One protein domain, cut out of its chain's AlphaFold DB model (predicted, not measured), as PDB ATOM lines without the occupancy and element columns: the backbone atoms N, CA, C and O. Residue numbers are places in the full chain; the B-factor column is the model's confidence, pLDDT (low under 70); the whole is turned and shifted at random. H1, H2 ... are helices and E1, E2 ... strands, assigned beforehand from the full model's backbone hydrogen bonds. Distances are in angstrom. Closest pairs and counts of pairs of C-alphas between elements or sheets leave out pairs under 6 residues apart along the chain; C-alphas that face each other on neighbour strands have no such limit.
ATOM      1  N   PRO A  11      19.809 -40.467 -30.375       96.56
ATOM      2  CA  PRO A  11      20.521 -40.102 -31.602       96.56
ATOM      3  C   PRO A  11      21.694 -39.136 -31.387       96.56
ATOM      4  O   PRO A  11      22.744 -39.283 -32.012       96.56
ATOM      5  N   GLY A  12      21.545 -38.166 -30.480       96.69
ATOM      6  CA  GLY A  12      22.610 -37.218 -30.152       96.69
ATOM      7  C   GLY A  12      23.764 -37.887 -29.407       96.69
ATOM      8  O   GLY A  12      24.927 -37.631 -29.707       96.69
ATOM      9  N   LEU A  13      23.452 -38.795 -28.480       96.88
ATOM     10  CA  LEU A  13      24.457 -39.591 -27.774       96.88
ATOM     11  C   LEU A  13      25.191 -40.550 -28.724       96.88
ATOM     12  O   LEU A  13      26.417 -40.640 -28.666       96.88
ATOM     13  N   CYS A  14      24.478 -41.192 -29.650       97.44
ATOM     14  CA  CYS A  14      25.073 -42.029 -30.692       97.44
ATOM     15  C   CYS A  14      26.023 -41.231 -31.593       97.44
ATOM     16  O   CYS A  14      27.128 -41.692 -31.864       97.44
ATOM     17  N   ALA A  15      25.640 -40.018 -32.004       97.50
ATOM     18  CA  ALA A  15      26.504 -39.146 -32.801       97.50
ATOM     19  C   ALA A  15      27.786 -38.749 -32.048       97.50
ATOM     20  O   ALA A  15      28.861 -38.675 -32.638       97.50
ATOM     21  N   ILE A  16      27.701 -38.532 -30.732       96.44
ATOM     22  CA  ILE A  16      28.879 -38.271 -29.895       96.44
ATOM     23  C   ILE A  16      29.786 -39.505 -29.838       96.44
ATOM     24  O   ILE A  16      31.005 -39.373 -29.979       96.44
ATOM     25  N   ALA A  17      29.211 -40.693 -29.642       96.62
ATOM     26  CA  ALA A  17      29.974 -41.933 -29.606       96.62
ATOM     27  C   ALA A  17      30.686 -42.198 -30.944       96.62
ATOM     28  O   ALA A  17      31.881 -42.491 -30.966       96.62
ATOM     29  N   ASP A  18      29.980 -42.008 -32.059       97.44
ATOM     30  CA  ASP A  18      30.520 -42.119 -33.414       97.44
ATOM     31  C   ASP A  18      31.653 -41.113 -33.665       97.44
ATOM     32  O   ASP A  18      32.745 -41.485 -34.101       97.44
ATOM     33  N   ALA A  19      31.462 -39.853 -33.267       97.31
ATOM     34  CA  ALA A  19      32.502 -38.838 -33.360       97.31
ATOM     35  C   ALA A  19      33.766 -39.228 -32.579       97.31
ATOM     36  O   ALA A  19      34.877 -39.017 -33.067       97.31
ATOM     37  N   MET A  20      33.627 -39.819 -31.389       96.69
ATOM     38  CA  MET A  20      34.770 -40.315 -30.615       96.69
ATOM     39  C   MET A  20      35.439 -41.539 -31.244       96.69
ATOM     40  O   MET A  20      36.664 -41.652 -31.170       96.69
ATOM     41  N   ALA A  21      34.663 -42.444 -31.838       96.00
ATOM     42  CA  ALA A  21      35.179 -43.639 -32.493       96.00
ATOM     43  C   ALA A  21      35.972 -43.284 -33.760       96.00
ATOM     44  O   ALA A  21      37.113 -43.717 -33.925       96.00
ATOM     45  N   ASN A  22      35.380 -42.451 -34.620       96.62
ATOM     46  CA  ASN A  22      35.754 -42.361 -36.030       96.62
ATOM     47  C   ASN A  22      36.388 -41.026 -36.433       96.62
ATOM     48  O   ASN A  22      37.141 -40.976 -37.404       96.62
ATOM     49  N   HIS A  23      36.121 -39.940 -35.705       96.56
ATOM     50  CA  HIS A  23      36.468 -38.589 -36.170       96.56
ATOM     51  C   HIS A  23      37.424 -37.839 -35.247       96.56
ATOM     52  O   HIS A  23      38.247 -37.047 -35.701       96.56
ATOM     53  N   ASN A  24      37.347 -38.083 -33.944       95.00
ATOM     54  CA  ASN A  24      38.115 -37.363 -32.947       95.00
ATOM     55  C   ASN A  24      38.910 -38.355 -32.105       95.00
ATOM     56  O   ASN A  24      38.317 -39.116 -31.355       95.00
ATOM     57  N   GLN A  25      40.243 -38.305 -32.176       92.06
ATOM     58  CA  GLN A  25      41.140 -39.144 -31.364       92.06
ATOM     59  C   GLN A  25      41.713 -38.425 -30.129       92.06
ATOM     60  O   GLN A  25      42.336 -39.059 -29.270       92.06
ATOM     61  N   THR A  26      41.492 -37.112 -30.012       95.19
ATOM     62  CA  THR A  26      42.037 -36.265 -28.938       95.19
ATOM     63  C   THR A  26      41.122 -36.213 -27.719       95.19
ATOM     64  O   THR A  26      41.599 -36.090 -26.590       95.19
ATOM     65  N   LEU A  27      39.806 -36.356 -27.903       93.12
ATOM     66  CA  LEU A  27      38.854 -36.389 -26.799       93.12
ATOM     67  C   LEU A  27      38.987 -37.710 -26.030       93.12
ATOM     68  O   LEU A  27      38.545 -38.757 -26.496       93.12
ATOM     69  N   LYS A  28      39.609 -37.669 -24.849       93.06
ATOM     70  CA  LYS A  28      39.810 -38.856 -23.996       93.06
ATOM     71  C   LYS A  28      38.830 -38.971 -22.832       93.06
ATOM     72  O   LYS A  28      38.617 -40.068 -22.347       93.06
ATOM     73  N   ARG A  29      38.247 -37.848 -22.396       92.19
ATOM     74  CA  ARG A  29      37.382 -37.753 -21.210       92.19
ATOM     75  C   ARG A  29      36.008 -37.224 -21.564       92.19
ATOM     76  O   ARG A  29      35.928 -36.137 -22.152       92.19
ATOM     77  N   ILE A  30      34.958 -37.924 -21.158       92.94
ATOM     78  CA  ILE A  30      33.580 -37.530 -21.425       92.94
ATOM     79  C   ILE A  30      32.670 -37.870 -20.245       92.94
ATOM     80  O   ILE A  30      32.665 -38.997 -19.794       92.94
ATOM     81  N   PHE A  31      31.913 -36.893 -19.752       92.88
ATOM     82  CA  PHE A  31      30.987 -37.054 -18.628       92.88
ATOM     83  C   PHE A  31      29.584 -36.681 -19.113       92.88
ATOM     84  O   PHE A  31      29.381 -35.557 -19.594       92.88
ATOM     85  N   LEU A  32      28.665 -37.647 -19.088       92.62
ATOM     86  CA  LEU A  32      27.375 -37.620 -19.790       92.62
ATOM     87  C   LEU A  32      26.183 -37.943 -18.890       92.62
ATOM     88  O   LEU A  32      25.051 -37.909 -19.379       92.62
ATOM     89  N   TRP A  33      26.388 -38.289 -17.618       92.69
ATOM     90  CA  TRP A  33      25.295 -38.754 -16.769       92.69
ATOM     91  C   TRP A  33      24.145 -37.735 -16.692       92.69
ATOM     92  O   TRP A  33      24.350 -36.520 -16.704       92.69
ATOM     93  N   GLY A  34      22.904 -38.221 -16.613       91.25
ATOM     94  CA  GLY A  34      21.708 -37.368 -16.584       91.25
ATOM     95  C   GLY A  34      21.176 -36.936 -17.958       91.25
ATOM     96  O   GLY A  34      20.317 -36.060 -18.020       91.25
ATOM     97  N   ASN A  35      21.670 -37.526 -19.049       94.25
ATOM     98  CA  ASN A  35      21.009 -37.496 -20.361       94.25
ATOM     99  C   ASN A  35      20.094 -38.723 -20.547       94.25
ATOM    100  O   ASN A  35      19.963 -39.544 -19.639       94.25
ATOM    101  N   ASP A  36      19.434 -38.825 -21.703       92.62
ATOM    102  CA  ASP A  36      18.478 -39.895 -22.004       92.62
ATOM    103  C   ASP A  36      19.174 -41.066 -22.716       92.62
ATOM    104  O   ASP A  36      19.403 -41.041 -23.929       92.62
ATOM    105  N   PHE A  37      19.582 -42.062 -21.929       90.06
ATOM    106  CA  PHE A  37      20.318 -43.231 -22.407       90.06
ATOM    107  C   PHE A  37      19.369 -44.306 -22.935       90.06
ATOM    108  O   PHE A  37      18.965 -45.225 -22.225       90.06
ATOM    109  N   GLU A  38      19.037 -44.184 -24.214       92.94
ATOM    110  CA  GLU A  38      18.397 -45.251 -24.977       92.94
ATOM    111  C   GLU A  38      19.373 -46.419 -25.212       92.94
ATOM    112  O   GLU A  38      20.591 -46.234 -25.247       92.94
ATOM    113  N   GLU A  39      18.839 -47.620 -25.440       93.38
ATOM    114  CA  GLU A  39      19.614 -48.858 -25.644       93.38
ATOM    115  C   GLU A  39      20.703 -48.711 -26.724       93.38
ATOM    116  O   GLU A  39      21.848 -49.110 -26.521       93.38
ATOM    117  N   SER A  40      20.390 -48.028 -27.830       94.88
ATOM    118  CA  SER A  40      21.350 -47.764 -28.913       94.88
ATOM    119  C   SER A  40      22.557 -46.930 -28.464       94.88
ATOM    120  O   SER A  40      23.689 -47.196 -28.878       94.88
ATOM    121  N   ALA A  41      22.337 -45.947 -27.588       95.75
ATOM    122  CA  ALA A  41      23.401 -45.135 -27.015       95.75
ATOM    123  C   ALA A  41      24.223 -45.946 -26.005       95.75
ATOM    124  O   ALA A  41      25.452 -45.852 -26.007       95.75
ATOM    125  N   CYS A  42      23.560 -46.776 -25.191       95.81
ATOM    126  CA  CYS A  42      24.228 -47.699 -24.277       95.81
ATOM    127  C   CYS A  42      25.198 -48.621 -25.024       95.81
ATOM    128  O   CYS A  42      26.374 -48.702 -24.669       95.81
ATOM    129  N   ASP A  43      24.746 -49.241 -26.113       96.06
ATOM    130  CA  ASP A  43      25.575 -50.128 -26.929       96.06
ATOM    131  C   ASP A  43      26.740 -49.392 -27.603       96.06
ATOM    132  O   ASP A  43      27.867 -49.897 -27.635       96.06
ATOM    133  N   ALA A  44      26.504 -48.186 -28.129       96.56
ATOM    134  CA  ALA A  44      27.544 -47.395 -28.784       96.56
ATOM    135  C   ALA A  44      28.689 -47.047 -27.820       96.56
ATOM    136  O   ALA A  44      29.867 -47.224 -28.141       96.56
ATOM    137  N   PHE A  45      28.355 -46.606 -26.607       96.62
ATOM    138  CA  PHE A  45      29.346 -46.273 -25.589       96.62
ATOM    139  C   PHE A  45      29.968 -47.514 -24.930       96.62
ATOM    140  O   PHE A  45      31.158 -47.490 -24.614       96.62
ATOM    141  N   ALA A  46      29.237 -48.626 -24.807       96.56
ATOM    142  CA  ALA A  46      29.813 -49.902 -24.383       96.56
ATOM    143  C   ALA A  46      30.910 -50.371 -25.353       96.56
ATOM    144  O   ALA A  46      31.978 -50.794 -24.918       96.56
ATOM    145  N   ARG A  47      30.717 -50.207 -26.670       96.69
ATOM    146  CA  ARG A  47      31.759 -50.497 -27.677       96.69
ATOM    147  C   ARG A  47      32.985 -49.589 -27.539       96.69
ATOM    148  O   ARG A  47      34.108 -50.048 -27.750       96.69
ATOM    149  N   LEU A  48      32.805 -48.320 -27.170       96.62
ATOM    150  CA  LEU A  48      33.929 -47.407 -26.916       96.62
ATOM    151  C   LEU A  48      34.758 -47.833 -25.701       96.62
ATOM    152  O   LEU A  48      35.983 -47.748 -25.755       96.62
ATOM    153  N   LEU A  49      34.101 -48.309 -24.642       96.06
ATOM    154  CA  LEU A  49      34.770 -48.852 -23.459       96.06
ATOM    155  C   LEU A  49      35.498 -50.162 -23.788       96.06
ATOM    156  O   LEU A  49      36.697 -50.279 -23.546       96.06
ATOM    157  N   SER A  50      34.822 -51.106 -24.446       96.06
ATOM    158  CA  SER A  50      35.406 -52.402 -24.823       96.06
ATOM    159  C   SER A  50      36.567 -52.291 -25.815       96.06
ATOM    160  O   SER A  50      37.477 -53.113 -25.790       96.06
ATOM    161  N   SER A  51      36.564 -51.280 -26.691       95.75
ATOM    162  CA  SER A  51      37.680 -51.016 -27.615       95.75
ATOM    163  C   SER A  51      38.867 -50.304 -26.959       95.75
ATOM    164  O   SER A  51      39.888 -50.101 -27.615       95.75
ATOM    165  N   GLY A  52      38.743 -49.874 -25.698       95.06
ATOM    166  CA  GLY A  52      39.740 -49.046 -25.016       95.06
ATOM    167  C   GLY A  52      39.827 -47.614 -25.557       95.06
ATOM    168  O   GLY A  52      40.703 -46.846 -25.156       95.06
ATOM    169  N   ARG A  53      38.924 -47.211 -26.464       95.81
ATOM    170  CA  ARG A  53      38.861 -45.830 -26.962       95.81
ATOM    171  C   ARG A  53      38.435 -44.870 -25.854       95.81
ATOM    172  O   ARG A  53      38.889 -43.720 -25.843       95.81
ATOM    173  N   LEU A  54      37.575 -45.328 -24.954       95.62
ATOM    174  CA  LEU A  54      37.205 -44.660 -23.715       95.62
ATOM    175  C   LEU A  54      37.612 -45.566 -22.551       95.62
ATOM    176  O   LEU A  54      37.365 -46.763 -22.590       95.62
ATOM    177  N   GLU A  55      38.234 -44.999 -21.525       93.88
ATOM    178  CA  GLU A  55      38.592 -45.733 -20.306       93.88
ATOM    179  C   GLU A  55      37.574 -45.409 -19.211       93.88
ATOM    180  O   GLU A  55      37.075 -44.280 -19.156       93.88
ATOM    181  N   GLU A  56      37.296 -46.355 -18.313       92.00
ATOM    182  CA  GLU A  56      36.297 -46.168 -17.251       92.00
ATOM    183  C   GLU A  56      36.614 -44.957 -16.360       92.00
ATOM    184  O   GLU A  56      35.722 -44.157 -16.095       92.00
ATOM    185  N   GLN A  57      37.884 -44.721 -16.000       91.00
ATOM    186  CA  GLN A  57      38.303 -43.541 -15.217       91.00
ATOM    187  C   GLN A  57      38.022 -42.189 -15.896       91.00
ATOM    188  O   GLN A  57      38.110 -41.133 -15.267       91.00
ATOM    189  N   ASN A  58      37.732 -42.202 -17.195       93.25
ATOM    190  CA  ASN A  58      37.560 -41.016 -18.017       93.25
ATOM    191  C   ASN A  58      36.080 -40.719 -18.327       93.25
ATOM    192  O   ASN A  58      35.810 -39.861 -19.176       93.25
ATOM    193  N   THR A  59      35.146 -41.393 -17.647       93.94
ATOM    194  CA  THR A  59      33.693 -41.214 -17.791       93.94
ATOM    195  C   THR A  59      32.926 -41.380 -16.474       93.94
ATOM    196  O   THR A  59      33.490 -41.880 -15.514       93.94
ATOM    197  N   ASP A  60      31.656 -40.962 -16.401       93.31
ATOM    198  CA  ASP A  60      30.746 -41.087 -15.239       93.31
ATOM    199  C   ASP A  60      29.709 -42.218 -15.362       93.31
ATOM    200  O   ASP A  60      28.742 -42.262 -14.595       93.31
ATOM    201  N   PHE A  61      29.888 -43.151 -16.296       92.88
ATOM    202  CA  PHE A  61      28.968 -44.269 -16.491       92.88
ATOM    203  C   PHE A  61      29.687 -45.593 -16.748       92.88
ATOM    204  O   PHE A  61      30.789 -45.616 -17.295       92.88
ATOM    205  N   GLN A  62      29.022 -46.695 -16.396       93.44
ATOM    206  CA  GLN A  62      29.467 -48.059 -16.677       93.44
ATOM    207  C   GLN A  62      28.329 -48.895 -17.290       93.44
ATOM    208  O   GLN A  62      27.219 -48.870 -16.747       93.44
ATOM    209  N   PRO A  63      28.574 -49.640 -18.388       93.81
ATOM    210  CA  PRO A  63      27.622 -50.597 -18.945       93.81
ATOM    211  C   PRO A  63      27.367 -51.760 -17.995       93.81
ATOM    212  O   PRO A  63      28.296 -52.331 -17.427       93.81
ATOM    213  N   TYR A  64      26.105 -52.156 -17.881       94.06
ATOM    214  CA  TYR A  64      25.689 -53.411 -17.270       94.06
ATOM    215  C   TYR A  64      24.552 -54.038 -18.080       94.06
ATOM    216  O   TYR A  64      23.797 -53.340 -18.755       94.06
ATOM    217  N   GLY A  65      24.454 -55.366 -18.044       94.56
ATOM    218  CA  GLY A  65      23.430 -56.116 -18.769       94.56
ATOM    219  C   GLY A  65      22.245 -56.479 -17.879       94.56
ATOM    220  O   GLY A  65      22.445 -56.966 -16.768       94.56
ATOM    221  N   VAL A  66      21.023 -56.301 -18.385       94.12
ATOM    222  CA  VAL A  66      19.784 -56.841 -17.796       94.12
ATOM    223  C   VAL A  66      18.955 -57.437 -18.924       94.12
ATOM    224  O   VAL A  66      18.709 -56.765 -19.921       94.12
ATOM    225  N   ASP A  67      18.569 -58.708 -18.804       94.38
ATOM    226  CA  ASP A  67      17.737 -59.416 -19.791       94.38
ATOM    227  C   ASP A  67      18.254 -59.331 -21.243       94.38
ATOM    228  O   ASP A  67      17.490 -59.233 -22.202       94.38
ATOM    229  N   GLY A  68      19.579 -59.347 -21.413       90.81
ATOM    230  CA  GLY A  68      20.230 -59.251 -22.724       90.81
ATOM    231  C   GLY A  68      20.302 -57.837 -23.310       90.81
ATOM    232  O   GLY A  68      20.794 -57.689 -24.425       90.81
ATOM    233  N   ARG A  69      19.860 -56.810 -22.573       92.75
ATOM    234  CA  ARG A  69      19.957 -55.395 -22.957       92.75
ATOM    235  C   ARG A  69      21.029 -54.669 -22.156       92.75
ATOM    236  O   ARG A  69      21.212 -54.940 -20.967       92.75
ATOM    237  N   THR A  70      21.707 -53.721 -22.797       92.69
ATOM    238  CA  THR A  70      22.731 -52.886 -22.160       92.69
ATOM    239  C   THR A  70      22.103 -51.641 -21.536       92.69
ATOM    240  O   THR A  70      21.405 -50.875 -22.199       92.69
ATOM    241  N   TYR A  71      22.418 -51.392 -20.269       93.44
ATOM    242  CA  TYR A  71      22.041 -50.199 -19.515       93.44
ATOM    243  C   TYR A  71      23.276 -49.527 -18.921       93.44
ATOM    244  O   TYR A  71      24.341 -50.138 -18.833       93.44
ATOM    245  N   PHE A  72      23.135 -48.277 -18.470       93.25
ATOM    246  CA  PHE A  72      24.202 -47.567 -17.769       93.25
ATOM    247  C   PHE A  72      23.921 -47.335 -16.298       93.25
ATOM    248  O   PHE A  72      22.842 -46.895 -15.904       93.25
ATOM    249  N   ALA A  73      24.929 -47.636 -15.482       92.75
ATOM    250  CA  ALA A  73      24.985 -47.303 -14.072       92.75
ATOM    251  C   ALA A  73      25.873 -46.077 -13.890       92.75
ATOM    252  O   ALA A  73      26.862 -45.902 -14.603       92.75
ATOM    253  N   LYS A  74      25.526 -45.228 -12.920       92.25
ATOM    254  CA  LYS A  74      26.334 -44.058 -12.590       92.25
ATOM    255  C   LYS A  74      27.609 -44.507 -11.893       92.25
ATOM    256  O   LYS A  74      27.536 -45.150 -10.847       92.25
ATOM    257  N   LEU A  75      28.753 -44.069 -12.399       90.50
ATOM    258  CA  LEU A  75      30.000 -44.095 -11.650       90.50
ATOM    259  C   LEU A  75      30.174 -42.781 -10.895       90.50
ATOM    260  O   LEU A  75      29.886 -41.700 -11.407       90.50
TER     261      LEU A  75
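Overview. This is residues 11 to 75 of the 104 residues of an uncharacterized protein of Protopolystoma xenopodis (UniProt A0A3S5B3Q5). H2 lies in the middle, with the two-strand hairpin E1 E2 packed on one side of it and H1 on the other; a long loop, residues 24 to 38, returns from the end of H1 to the beginning of H2. The 65 printed residues hold H1, H2, E1 and E2 in that order, a mixed class with an antiparallel sheet. The whole is compact, radius of gyration of the C-alphas 10.9 A, spanning 34 by 24 by 22 A.

Along the chain. Find C-alpha 61 at (28.968, -44.269, -16.491); E1 runs to 66, and E2 is residues 69 to 74. H2, residues 39 to 50, measures 16.2 A. H1, residues 11 to 23, begins at (20.521, -40.102, -31.602) and measures 16.7 A.

Arrangement. In the hairpin E1 and E2, look for N 64 and O 71, 2.8 A apart, within hydrogen-bond range. The closest C-alphas of H2 and E2, Cys 42 and Thr 70, are 5.8 A apart. H1 and H2 touch, closest at C-alphas 14 and 41, 5.1 A, at a shallow tilt of 25 degrees, the same way. H1 is apart from E1 and E2. In H1 and H2 every O i to N i+4 pair is within hydrogen-bond range.

Size, cuts and confidence. The farthest C-alphas, Thr 26 and Asp 67, are 34.8 A apart. The printed part has no cut; H1 to H2 is a long link. No printed residue is under pLDDT 70.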